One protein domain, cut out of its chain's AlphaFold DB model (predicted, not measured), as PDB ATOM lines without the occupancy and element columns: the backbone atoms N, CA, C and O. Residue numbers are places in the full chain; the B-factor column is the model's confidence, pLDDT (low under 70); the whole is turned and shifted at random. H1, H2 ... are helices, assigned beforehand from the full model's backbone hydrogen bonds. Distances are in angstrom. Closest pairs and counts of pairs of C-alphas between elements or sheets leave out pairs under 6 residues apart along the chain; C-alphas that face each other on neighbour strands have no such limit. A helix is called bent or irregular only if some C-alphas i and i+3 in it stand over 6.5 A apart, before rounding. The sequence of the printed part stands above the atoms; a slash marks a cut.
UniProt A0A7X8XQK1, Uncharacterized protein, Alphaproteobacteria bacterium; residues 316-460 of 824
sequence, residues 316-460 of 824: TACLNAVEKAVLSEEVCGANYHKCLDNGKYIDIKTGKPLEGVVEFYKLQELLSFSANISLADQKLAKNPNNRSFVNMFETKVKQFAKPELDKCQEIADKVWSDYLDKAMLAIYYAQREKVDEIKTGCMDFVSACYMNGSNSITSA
ATOM      1  N   THR A 316     -40.436 -52.858  47.125       87.12
ATOM      2  CA  THR A 316     -40.503 -52.201  45.813       87.12
ATOM      3  C   THR A 316     -41.877 -51.585  45.570       87.12
ATOM      4  O   THR A 316     -41.972 -50.409  45.219       87.12
ATOM      5  N   ALA A 317     -42.957 -52.344  45.787       88.56
ATOM      6  CA  ALA A 317     -44.317 -51.838  45.641       88.56
ATOM      7  C   ALA A 317     -44.634 -50.743  46.666       88.56
ATOM      8  O   ALA A 317     -45.271 -49.759  46.300       88.56
ATOM      9  N   CYS A 318     -44.146 -50.857  47.907       89.88
ATOM     10  CA  CYS A 318     -44.339 -49.823  48.922       89.88
ATOM     11  C   CYS A 318     -43.597 -48.524  48.567       89.88
ATOM     12  O   CYS A 318     -44.188 -47.449  48.640       89.88
ATOM     13  N   LEU A 319     -42.344 -48.605  48.093       89.50
ATOM     14  CA  LEU A 319     -41.602 -47.426  47.627       89.50
ATOM     15  C   LEU A 319     -42.291 -46.752  46.428       89.50
ATOM     16  O   LEU A 319     -42.457 -45.536  46.429       89.50
ATOM     17  N   ASN A 320     -42.762 -47.534  45.453       89.75
ATOM     18  CA  ASN A 320     -43.509 -47.018  44.301       89.75
ATOM     19  C   ASN A 320     -44.871 -46.411  44.701       89.75
ATOM     20  O   ASN A 320     -45.323 -45.444  44.086       89.75
ATOM     21  N   ALA A 321     -45.539 -46.962  45.720       88.19
ATOM     22  CA  ALA A 321     -46.806 -46.445  46.235       88.19
ATOM     23  C   ALA A 321     -46.617 -45.122  46.992       88.19
ATOM     24  O   ALA A 321     -47.344 -44.164  46.728       88.19
ATOM     25  N   VAL A 322     -45.594 -45.036  47.852       90.06
ATOM     26  CA  VAL A 322     -45.167 -43.788  48.506       90.06
ATOM     27  C   VAL A 322     -44.804 -42.735  47.461       90.06
ATOM     28  O   VAL A 322     -45.340 -41.632  47.496       90.06
ATOM     29  N   GLU A 323     -43.968 -43.074  46.479       89.62
ATOM     30  CA  GLU A 323     -43.579 -42.155  45.405       89.62
ATOM     31  C   GLU A 323     -44.792 -41.639  44.616       89.62
ATOM     32  O   GLU A 323     -44.901 -40.437  44.383       89.62
ATOM     33  N   LYS A 324     -45.758 -42.508  44.288       89.00
ATOM     34  CA  LYS A 324     -47.015 -42.108  43.638       89.00
ATOM     35  C   LYS A 324     -47.886 -41.207  44.523       89.00
ATOM     36  O   LYS A 324     -48.529 -40.299  43.998       89.00
ATOM     37  N   ALA A 325     -47.929 -41.441  45.836       87.44
ATOM     38  CA  ALA A 325     -48.678 -40.601  46.770       87.44
ATOM     39  C   ALA A 325     -48.074 -39.189  46.873       87.44
ATOM     40  O   ALA A 325     -48.811 -38.204  46.885       87.44
ATOM     41  N   VAL A 326     -46.741 -39.071  46.877       88.19
ATOM     42  CA  VAL A 326     -46.044 -37.775  46.953       88.19
ATOM     43  C   VAL A 326     -46.056 -37.016  45.624       88.19
ATOM     44  O   VAL A 326     -46.306 -35.813  45.611       88.19
ATOM     45  N   LEU A 327     -45.839 -37.702  44.498       87.62
ATOM     46  CA  LEU A 327     -45.910 -37.112  43.153       87.62
ATOM     47  C   LEU A 327     -47.352 -36.828  42.686       87.62
ATOM     48  O   LEU A 327     -47.564 -36.425  41.542       87.62
ATOM     49  N   SER A 328     -48.348 -37.025  43.555       86.12
ATOM     50  CA  SER A 328     -49.714 -36.576  43.299       86.12
ATOM     51  C   SER A 328     -49.775 -35.049  43.190       86.12
ATOM     52  O   SER A 328     -49.043 -34.315  43.859       86.12
ATOM     53  N   GLU A 329     -50.666 -34.565  42.327       80.94
ATOM     54  CA  GLU A 329     -50.780 -33.145  41.971       80.94
ATOM     55  C   GLU A 329     -51.239 -32.253  43.142       80.94
ATOM     56  O   GLU A 329     -51.027 -31.040  43.129       80.94
ATOM     57  N   GLU A 330     -51.812 -32.862  44.181       77.81
ATOM     58  CA  GLU A 330     -52.229 -32.220  45.432       77.81
ATOM     59  C   GLU A 330     -51.070 -32.015  46.427       77.81
ATOM     60  O   GLU A 330     -51.213 -31.233  47.366       77.81
ATOM     61  N   VAL A 331     -49.932 -32.700  46.236       84.19
ATOM     62  CA  VAL A 331     -48.811 -32.745  47.195       84.19
ATOM     63  C   VAL A 331     -47.553 -32.094  46.616       84.19
ATOM     64  O   VAL A 331     -47.262 -30.946  46.944       84.19
ATOM     65  N   CYS A 332     -46.810 -32.792  45.749       81.88
ATOM     66  CA  CYS A 332     -45.617 -32.247  45.084       81.88
ATOM     67  C   CYS A 332     -45.749 -32.152  43.556       81.88
ATOM     68  O   CYS A 332     -44.974 -31.424  42.929       81.88
ATOM     69  N   GLY A 333     -46.715 -32.870  42.973       81.62
ATOM     70  CA  GLY A 333     -46.919 -32.993  41.532       81.62
ATOM     71  C   GLY A 333     -45.775 -33.688  40.790       81.62
ATOM     72  O   GLY A 333     -44.772 -34.116  41.374       81.62
ATOM     73  N   ALA A 334     -45.917 -33.782  39.467       83.69
ATOM     74  CA  ALA A 334     -44.873 -34.323  38.597       83.69
ATOM     75  C   ALA A 334     -43.554 -33.538  38.748       83.69
ATOM     76  O   ALA A 334     -43.566 -32.326  38.981       83.69
ATOM     77  N   ASN A 335     -42.420 -34.237  38.647       81.75
ATOM     78  CA  ASN A 335     -41.060 -33.704  38.827       81.75
ATOM     79  C   ASN A 335     -40.856 -32.871  40.115       81.75
ATOM     80  O   ASN A 335     -39.970 -32.024  40.169       81.75
ATOM     81  N   TYR A 336     -41.663 -33.109  41.158       85.81
ATOM     82  CA  TYR A 336     -41.644 -32.363  42.423       85.81
ATOM     83  C   TYR A 336     -41.879 -30.847  42.293       85.81
ATOM     84  O   TYR A 336     -41.503 -30.112  43.202       85.81
ATOM     85  N   HIS A 337     -42.502 -30.351  41.216       78.44
ATOM     86  CA  HIS A 337     -42.543 -28.913  40.895       78.44
ATOM     87  C   HIS A 337     -43.119 -27.993  42.003       78.44
ATOM     88  O   HIS A 337     -42.722 -26.833  42.088       78.44
ATOM     89  N   LYS A 338     -43.976 -28.503  42.903       80.44
ATOM     90  CA  LYS A 338     -44.500 -27.772  44.087       80.44
ATOM     91  C   LYS A 338     -43.652 -27.920  45.361       80.44
ATOM     92  O   LYS A 338     -43.831 -27.187  46.332       80.44
ATOM     93  N   CYS A 339     -42.709 -28.860  45.352       84.56
ATOM     94  CA  CYS A 339     -41.808 -29.213  46.452       84.56
ATOM     95  C   CYS A 339     -40.321 -28.950  46.144       84.56
ATOM     96  O   CYS A 339     -39.471 -29.326  46.949       84.56
ATOM     97  N   LEU A 340     -39.994 -28.289  45.024       82.56
ATOM     98  CA  LEU A 340     -38.625 -27.844  44.718       82.56
ATOM     99  C   LEU A 340     -38.092 -26.826  45.732       82.56
ATOM    100  O   LEU A 340     -36.884 -26.619  45.815       82.56
ATOM    101  N   ASP A 341     -38.982 -26.180  46.484       77.69
ATOM    102  CA  ASP A 341     -38.658 -25.055  47.345       77.69
ATOM    103  C   ASP A 341     -39.422 -25.072  48.682       77.69
ATOM    104  O   ASP A 341     -40.494 -25.662  48.875       77.69
ATOM    105  N   ASN A 342     -38.843 -24.347  49.629       70.31
ATOM    106  CA  ASN A 342     -39.397 -24.043  50.930       70.31
ATOM    107  C   ASN A 342     -40.498 -22.966  50.889       70.31
ATOM    108  O   ASN A 342     -41.273 -22.902  51.842       70.31
ATOM    109  N   GLY A 343     -40.615 -22.192  49.801       64.38
ATOM    110  CA  GLY A 343     -41.541 -21.064  49.641       64.38
ATOM    111  C   GLY A 343     -40.849 -19.693  49.624       64.38
ATOM    112  O   GLY A 343     -41.464 -18.708  50.025       64.38
ATOM    113  N   LYS A 344     -39.568 -19.634  49.228       71.19
ATOM    114  CA  LYS A 344     -38.771 -18.401  49.074       71.19
ATOM    115  C   LYS A 344     -38.690 -17.943  47.609       71.19
ATOM    116  O   LYS A 344     -38.635 -16.744  47.359       71.19
ATOM    117  N   TYR A 345     -38.675 -18.879  46.659       69.12
ATOM    118  CA  TYR A 345     -38.493 -18.634  45.224       69.12
ATOM    119  C   TYR A 345     -39.672 -19.141  44.378       69.12
ATOM    120  O   TYR A 345     -39.925 -18.593  43.308       69.12
ATOM    121  N   ILE A 346     -40.390 -20.175  44.836       66.94
ATOM    122  CA  ILE A 346     -41.504 -20.812  44.114       66.94
ATOM    123  C   ILE A 346     -42.762 -20.832  44.993       66.94
ATOM    124  O   ILE A 346     -42.704 -21.164  46.179       66.94
ATOM    125  N   ASP A 347     -43.920 -20.519  44.405       63.62
ATOM    126  CA  ASP A 347     -45.216 -20.704  45.056       63.62
ATOM    127  C   ASP A 347     -45.528 -22.199  45.199       63.62
ATOM    128  O   ASP A 347     -45.737 -22.916  44.220       63.62
ATOM    129  N   ILE A 348     -45.630 -22.649  46.448       67.25
ATOM    130  CA  ILE A 348     -45.919 -24.033  46.843       67.25
ATOM    131  C   ILE A 348     -47.262 -24.530  46.261       67.25
ATOM    132  O   ILE A 348     -47.448 -25.732  46.101       67.25
ATOM    133  N   LYS A 349     -48.213 -23.643  45.931       66.81
ATOM    134  CA  LYS A 349     -49.524 -24.040  45.383       66.81
ATOM    135  C   LYS A 349     -49.500 -24.265  43.871       66.81
ATOM    136  O   LYS A 349     -50.109 -25.222  43.390       66.81
ATOM    137  N   THR A 350     -48.839 -23.384  43.119       61.00
ATOM    138  CA  THR A 350     -48.839 -23.408  41.643       61.00
ATOM    139  C   THR A 350     -47.555 -23.951  41.017       61.00
ATOM    140  O   THR A 350     -47.552 -24.227  39.820       61.00
ATOM    141  N   GLY A 351     -46.470 -24.094  41.784       58.12
ATOM    142  CA  GLY A 351     -45.145 -24.479  41.283       58.12
ATOM    143  C   GLY A 351     -44.522 -23.460  40.319       58.12
ATOM    144  O   GLY A 351     -43.621 -23.797  39.552       58.12
ATOM    145  N   LYS A 352     -45.017 -22.214  40.331       64.69
ATOM    146  CA  LYS A 352     -44.495 -21.094  39.539       64.69
ATOM    147  C   LYS A 352     -43.489 -20.265  40.347       64.69
ATOM    148  O   LYS A 352     -43.603 -20.229  41.573       64.69
ATOM    149  N   PRO A 353     -42.544 -19.565  39.694       60.50
ATOM    150  CA  PRO A 353     -41.719 -18.557  40.353       60.50
ATOM    151  C   PRO A 353     -42.570 -17.503  41.066       60.50
ATOM    152  O   PRO A 353     -43.627 -17.115  40.568       60.50
ATOM    153  N   LEU A 354     -42.100 -17.038  42.220       58.09
ATOM    154  CA  LEU A 354     -42.703 -15.918  42.938       58.09
ATOM    155  C   LEU A 354     -42.323 -14.593  42.265       58.09
ATOM    156  O   LEU A 354     -41.151 -14.326  41.994       58.09
ATOM    157  N   GLU A 355     -43.325 -13.753  42.013       51.88
ATOM    158  CA  GLU A 355     -43.143 -12.445  41.385       51.88
ATOM    159  C   GLU A 355     -42.253 -11.533  42.252       51.88
ATOM    160  O   GLU A 355     -42.409 -11.449  43.471       51.88
ATOM    161  N   GLY A 356     -41.292 -10.855  41.618       49.59
ATOM    162  CA  GLY A 356     -40.368  -9.929  42.281       49.59
ATOM    163  C   GLY A 356     -39.158 -10.557  42.995       49.59
ATOM    164  O   GLY A 356     -38.373  -9.815  43.587       49.59
ATOM    165  N   VAL A 357     -38.959 -11.881  42.949       58.62
ATOM    166  CA  VAL A 357     -37.810 -12.536  43.608       58.62
ATOM    167  C   VAL A 357     -36.550 -12.492  42.734       58.62
ATOM    168  O   VAL A 357     -36.342 -13.335  41.866       58.62
ATOM    169  N   VAL A 358     -35.674 -11.522  43.014       59.72
ATOM    170  CA  VAL A 358     -34.419 -11.283  42.270       59.72
ATOM    171  C   VAL A 358     -33.410 -12.437  42.403       59.72
ATOM    172  O   VAL A 358     -32.738 -12.796  41.444       59.72
ATOM    173  N   GLU A 359     -33.318 -13.079  43.570       68.44
ATOM    174  CA  GLU A 359     -32.308 -14.119  43.847       68.44
ATOM    175  C   GLU A 359     -32.663 -15.526  43.311       68.44
ATOM    176  O   GLU A 359     -32.238 -16.524  43.896       68.44
ATOM    177  N   PHE A 360     -33.470 -15.661  42.248       68.06
ATOM    178  CA  PHE A 360     -34.031 -16.964  41.844       68.06
ATOM    179  C   PHE A 360     -32.965 -18.043  41.561       68.06
ATOM    180  O   PHE A 360     -33.189 -19.220  41.844       68.06
ATOM    181  N   TYR A 361     -31.773 -17.658  41.086       70.50
ATOM    182  CA  TYR A 361     -30.644 -18.579  40.883       70.50
ATOM    183  C   TYR A 361     -30.308 -19.418  42.129       70.50
ATOM    184  O   TYR A 361     -29.962 -20.592  41.994       70.50
ATOM    185  N   LYS A 362     -30.497 -18.869  43.338       77.81
ATOM    186  CA  LYS A 362     -30.221 -19.543  44.617       77.81
ATOM    187  C   LYS A 362     -31.169 -20.713  44.920       77.81
ATOM    188  O   LYS A 362     -30.958 -21.431  45.897       77.81
ATOM    189  N   LEU A 363     -32.176 -20.973  44.077       77.94
ATOM    190  CA  LEU A 363     -32.941 -22.226  44.100       77.94
ATOM    191  C   LEU A 363     -32.019 -23.450  43.933       77.94
ATOM    192  O   LEU A 363     -32.197 -24.446  44.632       77.94
ATOM    193  N   GLN A 364     -30.996 -23.362  43.069       77.62
ATOM    194  CA  GLN A 364     -30.038 -24.454  42.818       77.62
ATOM    195  C   GLN A 364     -29.054 -24.701  43.983       77.62
ATOM    196  O   GLN A 364     -28.284 -25.660  43.945       77.62
ATOM    197  N   GLU A 365     -29.047 -23.821  44.989       80.44
ATOM    198  CA  GLU A 365     -28.145 -23.851  46.151       80.44
ATOM    199  C   GLU A 365     -28.810 -24.472  47.393       80.44
ATOM    200  O   GLU A 365     -28.125 -24.795  48.363       80.44
ATOM    201  N   LEU A 366     -30.134 -24.695  47.364       79.00
ATOM    202  CA  LEU A 366     -30.897 -25.295  48.470       79.00
ATOM    203  C   LEU A 366     -30.465 -26.730  48.810       79.00
ATOM    204  O   LEU A 366     -30.643 -27.175  49.947       79.00
ATOM    205  N   LEU A 367     -29.912 -27.455  47.833       82.00
ATOM    206  CA  LEU A 367     -29.364 -28.796  47.995       82.00
ATOM    207  C   LEU A 367     -27.906 -28.822  47.531       82.00
ATOM    208  O   LEU A 367     -27.597 -28.753  46.345       82.00
ATOM    209  N   SER A 368     -26.999 -28.960  48.495       78.00
ATOM    210  CA  SER A 368     -25.555 -29.033  48.271       78.00
ATOM    211  C   SER A 368     -25.043 -30.478  48.318       78.00
ATOM    212  O   SER A 368     -25.463 -31.278  49.162       78.00
ATOM    213  N   PHE A 369     -24.092 -30.805  47.443       75.62
ATOM    214  CA  PHE A 369     -23.225 -31.970  47.620       75.62
ATOM    215  C   PHE A 369     -22.082 -31.624  48.588       75.62
ATOM    216  O   PHE A 369     -21.618 -30.487  48.655       75.62
ATOM    217  N   SER A 370     -21.617 -32.612  49.347       66.75
ATOM    218  CA  SER A 370     -20.442 -32.485  50.216       66.75
ATOM    219  C   SER A 370     -19.144 -32.563  49.402       66.75
ATOM    220  O   SER A 370     -19.050 -33.345  48.460       66.75
ATOM    221  N   ALA A 371     -18.117 -31.791  49.763       61.16
ATOM    222  CA  ALA A 371     -16.873 -31.726  48.982       61.16
ATOM    223  C   ALA A 371     -16.010 -33.011  49.028       61.16
ATOM    224  O   ALA A 371     -15.115 -33.176  48.205       61.16
ATOM    225  N   ASN A 372     -16.270 -33.916  49.980       62.62
ATOM    226  CA  ASN A 372     -15.322 -34.960  50.399       62.62
ATOM    227  C   ASN A 372     -15.800 -36.407  50.130       62.62
ATOM    228  O   ASN A 372     -15.265 -37.340  50.726       62.62
ATOM    229  N   ILE A 373     -16.832 -36.615  49.299       63.34
ATOM    230  CA  ILE A 373     -17.445 -37.938  49.047       63.34
ATOM    231  C   ILE A 373     -17.722 -38.119  47.540       63.34
ATOM    232  O   ILE A 373     -18.087 -37.166  46.855       63.34
ATOM    233  N   SER A 374     -17.584 -39.340  47.013       58.53
ATOM    234  CA  SER A 374     -17.946 -39.681  45.624       58.53
ATOM    235  C   SER A 374     -19.443 -39.474  45.352       58.53
ATOM    236  O   SER A 374     -20.266 -39.860  46.181       58.53
ATOM    237  N   LEU A 375     -19.815 -38.927  44.183       59.09
ATOM    238  CA  LEU A 375     -21.220 -38.654  43.816       59.09
ATOM    239  C   LEU A 375     -22.135 -39.886  43.945       59.09
ATOM    240  O   LEU A 375     -23.304 -39.733  44.281       59.09
ATOM    241  N   ALA A 376     -21.609 -41.094  43.713       55.50
ATOM    242  CA  ALA A 376     -22.373 -42.341  43.819       55.50
ATOM    243  C   ALA A 376     -22.809 -42.678  45.262       55.50
ATOM    244  O   ALA A 376     -23.833 -43.332  45.455       55.50
ATOM    245  N   ASP A 377     -22.062 -42.206  46.264       56.53
ATOM    246  CA  ASP A 377     -22.290 -42.486  47.687       56.53
ATOM    247  C   ASP A 377     -22.966 -41.306  48.422       56.53
ATOM    248  O   ASP A 377     -23.318 -41.407  49.603       56.53
ATOM    249  N   GLN A 378     -23.170 -40.168  47.742       66.44
ATOM    250  CA  GLN A 378     -23.707 -38.942  48.339       66.44
ATOM    251  C   GLN A 378     -25.221 -38.995  48.571       66.44
ATOM    252  O   GLN A 378     -26.036 -38.520  47.780       66.44
ATOM    253  N   LYS A 379     -25.598 -39.491  49.748       76.12
ATOM    254  CA  LYS A 379     -26.956 -39.394  50.292       76.12
ATOM    255  C   LYS A 379     -27.287 -37.945  50.683       76.12
ATOM    256  O   LYS A 379     -27.076 -37.537  51.824       76.12
ATOM    257  N   LEU A 380     -27.814 -37.172  49.727       78.31
ATOM    258  CA  LEU A 380     -28.199 -35.754  49.873       78.31
ATOM    259  C   LEU A 380     -29.076 -35.477  51.105       78.31
ATOM    260  O   LEU A 380     -28.903 -34.437  51.742       78.31
ATOM    261  N   ALA A 381     -29.961 -36.413  51.471       77.19
ATOM    262  CA  ALA A 381     -30.828 -36.316  52.648       77.19
ATOM    263  C   ALA A 381     -30.064 -36.355  53.991       77.19
ATOM    264  O   ALA A 381     -30.608 -35.981  55.027       77.19
ATOM    265  N   LYS A 382     -28.802 -36.811  53.983       77.75
ATOM    266  CA  LYS A 382     -27.950 -36.996  55.171       77.75
ATOM    267  C   LYS A 382     -26.852 -35.933  55.301       77.75
ATOM    268  O   LYS A 382     -26.144 -35.925  56.305       77.75
ATOM    269  N   ASN A 383     -26.722 -35.021  54.332       77.88
ATOM    270  CA  ASN A 383     -25.824 -33.867  54.429       77.88
ATOM    271  C   ASN A 383     -26.348 -32.885  55.506       77.88
ATOM    272  O   ASN A 383     -27.476 -32.402  55.365       77.88
ATOM    273  N   PRO A 384     -25.560 -32.540  56.549       76.50
ATOM    274  CA  PRO A 384     -25.966 -31.581  57.579       76.50
ATOM    275  C   PRO A 384     -26.467 -30.240  57.029       76.50
ATOM    276  O   PRO A 384     -27.440 -29.705  57.555       76.50
ATOM    277  N   ASN A 385     -25.862 -29.736  55.948       77.69
ATOM    278  CA  ASN A 385     -26.218 -28.449  55.342       77.69
ATOM    279  C   ASN A 385     -27.637 -28.471  54.748       77.69
ATOM    280  O   ASN A 385     -28.400 -27.521  54.898       77.69
ATOM    281  N   ASN A 386     -28.019 -29.593  54.134       83.25
ATOM    282  CA  ASN A 386     -29.316 -29.762  53.476       83.25
ATOM    283  C   ASN A 386     -30.450 -30.036  54.482       83.25
ATOM    284  O   ASN A 386     -31.628 -29.985  54.127       83.25
ATOM    285  N   ARG A 387     -30.123 -30.337  55.748       82.38
ATOM    286  CA  ARG A 387     -31.074 -30.862  56.740       82.38
ATOM    287  C   ARG A 387     -32.260 -29.933  57.016       82.38
ATOM    288  O   ARG A 387     -33.337 -30.423  57.331       82.38
ATOM    289  N   SER A 388     -32.096 -28.618  56.857       82.31
ATOM    290  CA  SER A 388     -33.203 -27.653  56.960       82.31
ATOM    291  C   SER A 388     -34.276 -27.898  55.885       82.31
ATOM    292  O   SER A 388     -35.458 -28.034  56.202       82.31
ATOM    293  N   PHE A 389     -33.852 -28.061  54.625       84.75
ATOM    294  CA  PHE A 389     -34.729 -28.400  53.502       84.75
ATOM    295  C   PHE A 389     -35.362 -29.786  53.686       84.75
ATOM    296  O   PHE A 389     -36.579 -29.925  53.589       84.75
ATOM    297  N   VAL A 390     -34.558 -30.798  54.041       86.06
ATOM    298  CA  VAL A 390     -35.031 -32.179  54.265       86.06
ATOM    299  C   VAL A 390     -36.105 -32.231  55.357       86.06
ATOM    300  O   VAL A 390     -37.165 -32.810  55.137       86.06
ATOM    301  N   ASN A 391     -35.884 -31.574  56.503       85.12
ATOM    302  CA  ASN A 391     -36.853 -31.529  57.601       85.12
ATOM    303  C   ASN A 391     -38.190 -30.890  57.171       85.12
ATOM    304  O   ASN A 391     -39.256 -31.380  57.553       85.12
ATOM    305  N   MET A 392     -38.161 -29.807  56.385       82.12
ATOM    306  CA  MET A 392     -39.391 -29.153  55.921       82.12
ATOM    307  C   MET A 392     -40.098 -29.964  54.825       82.12
ATOM    308  O   MET A 392     -41.326 -30.071  54.854       82.12
ATOM    309  N   PHE A 393     -39.349 -30.600  53.919       86.25
ATOM    310  CA  PHE A 393     -39.893 -31.558  52.954       86.25
ATOM    311  C   PHE A 393     -40.587 -32.726  53.672       86.25
ATOM    312  O   PHE A 393     -41.763 -32.976  53.418       86.25
ATOM    313  N   GLU A 394     -39.923 -33.377  54.638       85.81
ATOM    314  CA  GLU A 394     -40.546 -34.425  55.459       85.81
ATOM    315  C   GLU A 394     -41.826 -33.923  56.139       85.81
ATOM    316  O   GLU A 394     -42.852 -34.597  56.081       85.81
ATOM    317  N   THR A 395     -41.801 -32.726  56.731       83.19
ATOM    318  CA  THR A 395     -42.961 -32.156  57.439       83.19
ATOM    319  C   THR A 395     -44.168 -31.949  56.516       83.19
ATOM    320  O   THR A 395     -45.288 -32.271  56.908       83.19
ATOM    321  N   LYS A 396     -43.959 -31.468  55.280       80.94
ATOM    322  CA  LYS A 396     -45.027 -31.320  54.271       80.94
ATOM    323  C   LYS A 396     -45.547 -32.677  53.772       80.94
ATOM    324  O   LYS A 396     -46.748 -32.855  53.586       80.94
ATOM    325  N   VAL A 397     -44.640 -33.623  53.522       85.06
ATOM    326  CA  VAL A 397     -44.892 -34.792  52.661       85.06
ATOM    327  C   VAL A 397     -45.269 -36.062  53.432       85.06
ATOM    328  O   VAL A 397     -46.104 -36.845  52.978       85.06
ATOM    329  N   LYS A 398     -44.689 -36.284  54.616       83.00
ATOM    330  CA  LYS A 398     -44.759 -37.566  55.344       83.00
ATOM    331  C   LYS A 398     -46.177 -37.956  55.774       83.00
ATOM    332  O   LYS A 398     -46.470 -39.143  55.898       83.00
ATOM    333  N   GLN A 399     -47.078 -36.982  55.932       84.75
ATOM    334  CA  GLN A 399     -48.500 -37.235  56.191       84.75
ATOM    335  C   GLN A 399     -49.212 -37.938  55.021       84.75
ATOM    336  O   GLN A 399     -50.046 -38.807  55.260       84.75
ATOM    337  N   PHE A 400     -48.841 -37.628  53.774       84.94
ATOM    338  CA  PHE A 400     -49.431 -38.220  52.565       84.94
ATOM    339  C   PHE A 400     -48.822 -39.585  52.224       84.94
ATOM    340  O   PHE A 400     -49.500 -40.443  51.670       84.94
ATOM    341  N   ALA A 401     -47.563 -39.819  52.607       85.44
ATOM    342  CA  ALA A 401     -46.917 -41.128  52.492       85.44
ATOM    343  C   ALA A 401     -47.435 -42.153  53.522       85.44
ATOM    344  O   ALA A 401     -47.381 -43.359  53.281       85.44
ATOM    345  N   LYS A 402     -47.941 -41.690  54.675       84.12
ATOM    346  CA  LYS A 402     -48.312 -42.554  55.807       84.12
ATOM    347  C   LYS A 402     -49.330 -43.664  55.473       84.12
ATOM    348  O   LYS A 402     -49.064 -44.794  55.873       84.12
ATOM    349  N   PRO A 403     -50.427 -43.430  54.721       84.62
ATOM    350  CA  PRO A 403     -51.384 -44.490  54.378       84.62
ATOM    351  C   PRO A 403     -50.801 -45.618  53.514       84.62
ATOM    352  O   PRO A 403     -51.354 -46.715  53.501       84.62
ATOM    353  N   GLU A 404     -49.699 -45.367  52.799       86.06
ATOM    354  CA  GLU A 404     -48.983 -46.382  52.017       86.06
ATOM    355  C   GLU A 404     -47.891 -47.073  52.852       86.06
ATOM    356  O   GLU A 404     -47.758 -48.293  52.789       86.06
ATOM    357  N   LEU A 405     -47.182 -46.332  53.715       84.69
ATOM    358  CA  LEU A 405     -46.234 -46.898  54.689       84.69
ATOM    359  C   LEU A 405     -46.921 -47.845  55.696       84.69
ATOM    360  O   LEU A 405     -46.349 -48.873  56.056       84.69
ATOM    361  N   ASP A 406     -48.171 -47.563  56.078       84.00
ATOM    362  CA  ASP A 406     -49.022 -48.430  56.913       84.00
ATOM    363  C   ASP A 406     -49.349 -49.800  56.253       84.00
ATOM    364  O   ASP A 406     -49.946 -50.660  56.910       84.00
ATOM    365  N   LYS A 407     -48.969 -50.018  54.979       85.38
ATOM    366  CA  LYS A 407     -49.084 -51.291  54.227       85.38
ATOM    367  C   LYS A 407     -47.757 -52.053  54.093       85.38
ATOM    368  O   LYS A 407     -47.744 -53.142  53.514       85.38
ATOM    369  N   CYS A 408     -46.653 -51.503  54.603       90.06
ATOM    370  CA  CYS A 408     -45.352 -52.172  54.705       90.06
ATOM    371  C   CYS A 408     -44.673 -51.892  56.062       90.06
ATOM    372  O   CYS A 408     -43.478 -51.600  56.139       90.06
ATOM    373  N   GLN A 409     -45.454 -51.954  57.144       85.12
ATOM    374  CA  GLN A 409     -45.097 -51.437  58.468       85.12
ATOM    375  C   GLN A 409     -43.759 -51.970  59.020       85.12
ATOM    376  O   GLN A 409     -43.013 -51.205  59.626       85.12
ATOM    377  N   GLU A 410     -43.418 -53.244  58.796       82.06
ATOM    378  CA  GLU A 410     -42.167 -53.857  59.286       82.06
ATOM    379  C   GLU A 410     -40.901 -53.334  58.565       82.06
ATOM    380  O   GLU A 410     -39.789 -53.537  59.051       82.06
ATOM    381  N   ILE A 411     -41.048 -52.630  57.433       86.50
ATOM    382  CA  ILE A 411     -39.945 -52.055  56.638       86.50
ATOM    383  C   ILE A 411     -40.087 -50.545  56.371       86.50
ATOM    384  O   ILE A 411     -39.248 -49.967  55.674       86.50
ATOM    385  N   ALA A 412     -41.114 -49.897  56.930       85.75
ATOM    386  CA  ALA A 412     -41.509 -48.524  56.613       85.75
ATOM    387  C   ALA A 412     -40.370 -47.496  56.770       85.75
ATOM    388  O   ALA A 412     -40.153 -46.693  55.865       85.75
ATOM    389  N   ASP A 413     -39.586 -47.553  57.853       86.69
ATOM    390  CA  ASP A 413     -38.459 -46.629  58.076       86.69
ATOM    391  C   ASP A 413     -37.350 -46.773  57.019       86.69
ATOM    392  O   ASP A 413     -36.745 -45.783  56.596       86.69
ATOM    393  N   LYS A 414     -37.099 -48.002  56.544       87.56
ATOM    394  CA  LYS A 414     -36.133 -48.256  55.465       87.56
ATOM    395  C   LYS A 414     -36.667 -47.730  54.134       87.56
ATOM    396  O   LYS A 414     -35.951 -47.010  53.446       87.56
ATOM    397  N   VAL A 415     -37.920 -48.055  53.800       90.19
ATOM    398  CA  VAL A 415     -38.590 -47.573  52.579       90.19
ATOM    399  C   VAL A 415     -38.618 -46.043  52.549       90.19
ATOM    400  O   VAL A 415     -38.328 -45.454  51.513       90.19
ATOM    401  N   TRP A 416     -38.866 -45.391  53.688       90.94
ATOM    402  CA  TRP A 416     -38.827 -43.935  53.812       90.94
ATOM    403  C   TRP A 416     -37.416 -43.350  53.634       90.94
ATOM    404  O   TRP A 416     -37.264 -42.368  52.911       90.94
ATOM    405  N   SER A 417     -36.364 -43.955  54.213       88.00
ATOM    406  CA  SER A 417     -34.981 -43.493  53.977       88.00
ATOM    407  C   SER A 417     -34.540 -43.676  52.522       88.00
ATOM    408  O   SER A 417     -33.862 -42.796  51.995       88.00
ATOM    409  N   ASP A 418     -34.887 -44.795  51.884       87.88
ATOM    410  CA  ASP A 418     -34.537 -45.053  50.482       87.88
ATOM    411  C   ASP A 418     -35.321 -44.122  49.540       87.88
ATOM    412  O   ASP A 418     -34.766 -43.603  48.568       87.88
ATOM    413  N   TYR A 419     -36.590 -43.844  49.865       89.94
ATOM    414  CA  TYR A 419     -37.407 -42.855  49.168       89.94
ATOM    415  C   TYR A 419     -36.835 -41.434  49.302       89.94
ATOM    416  O   TYR A 419     -36.702 -40.747  48.292       89.94
ATOM    417  N   LEU A 420     -36.440 -40.997  50.505       89.12
ATOM    418  CA  LEU A 420     -35.851 -39.667  50.717       89.12
ATOM    419  C   LEU A 420     -34.533 -39.476  49.962       89.12
ATOM    420  O   LEU A 420     -34.331 -38.425  49.354       89.12
ATOM    421  N   ASP A 421     -33.652 -40.480  49.963       86.00
ATOM    422  CA  ASP A 421     -32.396 -40.415  49.208       86.00
ATOM    423  C   ASP A 421     -32.661 -40.286  47.690       86.00
ATOM    424  O   ASP A 421     -31.998 -39.493  47.018       86.00
ATOM    425  N   LYS A 422     -33.681 -40.982  47.154       86.94
ATOM    426  CA  LYS A 422     -34.136 -40.841  45.756       86.94
ATOM    427  C   LYS A 422     -34.768 -39.467  45.482       86.94
ATOM    428  O   LYS A 422     -34.444 -38.831  44.480       86.94
ATOM    429  N   ALA A 423     -35.663 -39.009  46.358       88.62
ATOM    430  CA  ALA A 423     -36.414 -37.767  46.194       88.62
ATOM    431  C   ALA A 423     -35.499 -36.536  46.232       88.62
ATOM    432  O   ALA A 423     -35.609 -35.677  45.362       88.62
ATOM    433  N   MET A 424     -34.545 -36.470  47.169       88.50
ATOM    434  CA  MET A 424     -33.593 -35.352  47.238       88.50
ATOM    435  C   MET A 424     -32.705 -35.262  45.990       88.50
ATOM    436  O   MET A 424     -32.418 -34.161  45.528       88.50
ATOM    437  N   LEU A 425     -32.309 -36.398  45.403       86.44
ATOM    438  CA  LEU A 425     -31.553 -36.408  44.147       86.44
ATOM    439  C   LEU A 425     -32.403 -35.923  42.961       86.44
ATOM    440  O   LEU A 425     -31.926 -35.123  42.159       86.44
ATOM    441  N   ALA A 426     -33.664 -36.353  42.871       87.06
ATOM    442  CA  ALA A 426     -34.590 -35.879  41.842       87.06
ATOM    443  C   ALA A 426     -34.868 -34.368  41.964       87.06
ATOM    444  O   ALA A 426     -34.820 -33.654  40.966       87.06
ATOM    445  N   ILE A 427     -35.089 -33.873  43.187       87.69
ATOM    446  CA  ILE A 427     -35.313 -32.449  43.473       87.69
ATOM    447  C   ILE A 427     -34.078 -31.614  43.113       87.69
ATOM    448  O   ILE A 427     -34.233 -30.572  42.487       87.69
ATOM    449  N   TYR A 428     -32.862 -32.074  43.427       86.38
ATOM    450  CA  TYR A 428     -31.620 -31.377  43.061       86.38
ATOM    451  C   TYR A 428     -31.481 -31.161  41.542       86.38
ATOM    452  O   TYR A 428     -31.086 -30.080  41.097       86.38
ATOM    453  N   TYR A 429     -31.828 -32.165  40.729       85.06
ATOM    454  CA  TYR A 429     -31.830 -32.007  39.272       85.06
ATOM    455  C   TYR A 429     -32.977 -31.110  38.793       85.06
ATOM    456  O   TYR A 429     -32.732 -30.209  37.994       85.06
ATOM    457  N   ALA A 430     -34.190 -31.275  39.326       84.31
ATOM    458  CA  ALA A 430     -35.347 -30.468  38.941       84.31
ATOM    459  C   ALA A 430     -35.225 -28.983  39.354       84.31
ATOM    460  O   ALA A 430     -35.693 -28.107  38.633       84.31
ATOM    461  N   GLN A 431     -34.539 -28.665  40.461       83.38
ATOM    462  CA  GLN A 431     -34.174 -27.290  40.843       83.38
ATOM    463  C   GLN A 431     -33.297 -26.623  39.771       83.38
ATOM    464  O   GLN A 431     -33.525 -25.467  39.418       83.38
ATOM    465  N   ARG A 432     -32.315 -27.357  39.228       84.06
ATOM    466  CA  ARG A 432     -31.423 -26.878  38.158       84.06
ATOM    467  C   ARG A 432     -32.148 -26.761  36.822       84.06
ATOM    468  O   ARG A 432     -32.067 -25.716  36.191       84.06
ATOM    469  N   GLU A 433     -32.921 -27.779  36.448       80.56
ATOM    470  CA  GLU A 433     -33.771 -27.770  35.251       80.56
ATOM    471  C   GLU A 433     -34.728 -26.566  35.258       80.56
ATOM    472  O   GLU A 433     -34.821 -25.853  34.262       80.56
ATOM    473  N   LYS A 434     -35.353 -26.255  36.405       73.56
ATOM    474  CA  LYS A 434     -36.227 -25.082  36.557       73.56
ATOM    475  C   LYS A 434     -35.473 -23.752  36.441       73.56
ATOM    476  O   LYS A 434     -35.990 -22.812  35.840       73.56
ATOM    477  N   VAL A 435     -34.259 -23.662  36.989       75.38
ATOM    478  CA  VAL A 435     -33.378 -22.490  36.825       75.38
ATOM    479  C   VAL A 435     -32.986 -22.297  35.355       75.38
ATOM    480  O   VAL A 435     -33.035 -21.172  34.865       75.38
ATOM    481  N   ASP A 436     -32.648 -23.365  34.634       73.25
ATOM    482  CA  ASP A 436     -32.200 -23.290  33.237       73.25
ATOM    483  C   ASP A 436     -33.365 -23.086  32.240       73.25
ATOM    484  O   ASP A 436     -33.203 -22.377  31.243       73.25
ATOM    485  N   GLU A 437     -34.569 -23.588  32.541       69.19
ATOM    486  CA  GLU A 437     -35.825 -23.218  31.862       69.19
ATOM    487  C   GLU A 437     -36.041 -21.696  31.919       69.19
ATOM    488  O   GLU A 437     -36.291 -21.051  30.898       69.19
ATOM    489  N   ILE A 438     -35.876 -21.105  33.106       68.50
ATOM    490  CA  ILE A 438     -36.085 -19.670  33.330       68.50
ATOM    491  C   ILE A 438     -34.967 -18.836  32.695       68.50
ATOM    492  O   ILE A 438     -35.280 -17.832  32.061       68.50
ATOM    493  N   LYS A 439     -33.697 -19.273  32.734       65.31
ATOM    494  CA  LYS A 439     -32.615 -18.652  31.938       65.31
ATOM    495  C   LYS A 439     -32.941 -18.632  30.447       65.31
ATOM    496  O   LYS A 439     -32.716 -17.622  29.788       65.31
ATOM    497  N   THR A 440     -33.484 -19.728  29.918       65.25
ATOM    498  CA  THR A 440     -33.856 -19.821  28.499       65.25
ATOM    499  C   THR A 440     -34.973 -18.827  28.170       65.25
ATOM    500  O   THR A 440     -34.855 -18.068  27.212       65.25
ATOM    501  N   GLY A 441     -36.010 -18.750  29.013       62.78
ATOM    502  CA  GLY A 441     -37.097 -17.774  28.866       62.78
ATOM    503  C   GLY A 441     -36.713 -16.317  29.171       62.78
ATOM    504  O   GLY A 441     -37.410 -15.407  28.727       62.78
ATOM    505  N   CYS A 442     -35.619 -16.063  29.897       66.75
ATOM    506  CA  CYS A 442     -35.207 -14.715  30.296       66.75
ATOM    507  C   CYS A 442     -34.923 -13.796  29.102       66.75
ATOM    508  O   CYS A 442     -35.362 -12.654  29.125       66.75
ATOM    509  N   MET A 443     -34.239 -14.261  28.050       61.09
ATOM    510  CA  MET A 443     -33.940 -13.403  26.888       61.09
ATOM    511  C   MET A 443     -35.194 -13.048  26.076       61.09
ATOM    512  O   MET A 443     -35.332 -11.905  25.629       61.09
ATOM    513  N   ASP A 444     -36.136 -13.986  25.947       60.88
ATOM    514  CA  ASP A 444     -37.436 -13.743  25.313       60.88
ATOM    515  C   ASP A 444     -38.298 -12.801  26.164       60.88
ATOM    516  O   ASP A 444     -38.893 -11.862  25.633       60.88
ATOM    517  N   PHE A 445     -38.322 -12.988  27.490       62.03
ATOM    518  CA  PHE A 445     -39.053 -12.106  28.399       62.03
ATOM    519  C   PHE A 445     -38.453 -10.700  28.431       62.03
ATOM    520  O   PHE A 445     -39.198  -9.742  28.270       62.03
ATOM    521  N   VAL A 446     -37.133 -10.547  28.577       61.84
ATOM    522  CA  VAL A 446     -36.444  -9.244  28.516       61.84
ATOM    523  C   VAL A 446     -36.752  -8.552  27.189       61.84
ATOM    524  O   VAL A 446     -37.145  -7.388  27.187       61.84
ATOM    525  N   SER A 447     -36.665  -9.279  26.069       58.41
ATOM    526  CA  SER A 447     -37.024  -8.747  24.751       58.41
ATOM    527  C   SER A 447     -38.496  -8.336  24.672       58.41
ATOM    528  O   SER A 447     -38.797  -7.293  24.102       58.41
ATOM    529  N   ALA A 448     -39.420  -9.094  25.267       56.94
ATOM    530  CA  ALA A 448     -40.835  -8.737  25.314       56.94
ATOM    531  C   ALA A 448     -41.110  -7.535  26.235       56.94
ATOM    532  O   ALA A 448     -41.875  -6.657  25.853       56.94
ATOM    533  N   CYS A 449     -40.469  -7.454  27.398       58.31
ATOM    534  CA  CYS A 449     -40.585  -6.348  28.351       58.31
ATOM    535  C   CYS A 449     -40.056  -5.033  27.753       58.31
ATOM    536  O   CYS A 449     -40.636  -3.969  27.950       58.31
ATOM    537  N   TYR A 450     -38.979  -5.130  26.972       57.22
ATOM    538  CA  TYR A 450     -38.325  -4.011  26.303       57.22
ATOM    539  C   TYR A 450     -39.050  -3.574  25.011       57.22
ATOM    540  O   TYR A 450     -39.253  -2.383  24.793       57.22
ATOM    541  N   MET A 451     -39.498  -4.519  24.171       51.25
ATOM    542  CA  MET A 451     -40.138  -4.223  22.873       51.25
ATOM    543  C   MET A 451     -41.664  -4.056  22.943       51.25
ATOM    544  O   MET A 451     -42.228  -3.312  22.145       51.25
ATOM    545  N   ASN A 452     -42.352  -4.734  23.870       48.62
ATOM    546  CA  ASN A 452     -43.814  -4.676  24.021       48.62
ATOM    547  C   ASN A 452     -44.266  -3.766  25.175       48.62
ATOM    548  O   ASN A 452     -45.361  -3.955  25.709       48.62
ATOM    549  N   GLY A 453     -43.496  -2.717  25.490       46.53
ATOM    550  CA  GLY A 453     -44.037  -1.490  26.089       46.53
ATOM    551  C   GLY A 453     -45.001  -0.830  25.097       46.53
ATOM    552  O   GLY A 453     -44.653   0.132  24.423       46.53
ATOM    553  N   SER A 454     -46.192  -1.414  24.928       39.44
ATOM    554  CA  SER A 454     -46.778  -1.708  23.600       39.44
ATOM    555  C   SER A 454     -47.360  -0.514  22.835       39.44
ATOM    556  O   SER A 454     -47.945  -0.684  21.767       39.44
ATOM    557  N   ASN A 455     -47.169   0.692  23.366       45.06
ATOM    558  CA  ASN A 455     -47.532   1.956  22.741       45.06
ATOM    559  C   ASN A 455     -46.324   2.881  22.506       45.06
ATOM    560  O   ASN A 455     -46.481   3.836  21.764       45.06
ATOM    561  N   SER A 456     -45.126   2.658  23.067       43.72
ATOM    562  CA  SER A 456     -44.035   3.652  22.990       43.72
ATOM    563  C   SER A 456     -43.608   3.943  21.545       43.72
ATOM    564  O   SER A 456     -43.806   5.053  21.058       43.72
ATOM    565  N   ILE A 457     -43.113   2.938  20.818       37.59
ATOM    566  CA  ILE A 457     -42.661   3.091  19.426       37.59
ATOM    567  C   ILE A 457     -43.857   3.346  18.491       37.59
ATOM    568  O   ILE A 457     -43.827   4.267  17.676       37.59
ATOM    569  N   THR A 458     -44.951   2.592  18.635       41.66
ATOM    570  CA  THR A 458     -46.120   2.702  17.742       41.66
ATOM    571  C   THR A 458     -46.883   4.020  17.919       41.66
ATOM    572  O   THR A 458     -47.294   4.615  16.924       41.66
ATOM    573  N   SER A 459     -47.053   4.529  19.145       38.88
ATOM    574  CA  SER A 459     -47.666   5.844  19.381       38.88
ATOM    575  C   SER A 459     -46.691   6.990  19.139       38.88
ATOM    576  O   SER A 459     -47.145   8.032  18.685       38.88
ATOM    577  N   ALA A 460     -45.374   6.815  19.307       37.12
ATOM    578  CA  ALA A 460     -44.408   7.785  18.788       37.12
ATOM    579  C   ALA A 460     -44.570   7.941  17.264       37.12
ATOM    580  O   ALA A 460     -44.804   9.046  16.776       37.12
TER     581      ALA A 460
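What this domain is: This is residues 316 to 460 of the 824 residues of an uncharacterized protein of Alphaproteobacteria bacterium (UniProt A0A7X8XQK1). One long helix, H4, makes the long axis; H1 and H2 pack on it, H3 crosses H1, and residues 440 to 460 stick out as an arm ending in H5. The printed part has 145 residues with five named helices, H1 to H5 in order, all helix, loose with a radius of gyration of the C-alphas of 18.9 A, spanning 74 by 37 by 22 A.

How they stand to each other: Start at H1, residues 316 to 326: it touches residues 397 to 405 of H3, residues 384 to 405, about perpendicular at 76 degrees, closest C-alphas Val 322 and Ala 401, 5.1 A. H1 touches H4, residues 409 to 451, at a steep tilt of 42 degrees, closest C-alphas Leu 319 and Val 415, 5.8 A. H2, residues 360 to 365, touches H4 at a shallow tilt of 30 degrees, opposite ways, closest C-alphas Gln 364 and Gln 431, 5.4 A. H3 and H4 only just touch, with 3 pairs of C-alphas within 8 A, closest Leu 405 and Ala 412, 5.4 A. H5, residues 456 to 460, touches no helix. Every O i to N i+4 pair is within hydrogen-bond range in H1 and H5, against 12 of 18 in H3, 33 of 39 in H4 and 0 of 2 in H2, where 3 of 3 O i to N i+3 pairs are.

Where its parts are: Find C-alpha 316 at (-40.503, -52.201, 45.813), where H1 begins its 15.5 A. H2 spans 10.0 A, H3 25.6 A and H5 5.9 A; H4 runs 59.3 A to C-alpha 451 at (-40.138, -4.223, 22.873). H3 and H4 are irregular: C-alphas 385 and 388 are 7.2 A apart, 410 and 413 8.2 A.

The domain as a whole: The C-alphas farthest apart, Glu 410 and Ala 460, are 73.8 A apart, and the printed part has no cut. The links H1 to H2 and H2 to H3 are long. Look for pLDDT under 70 at residue 343 and residues 345 to 360, 370 to 378 and 437 to 460.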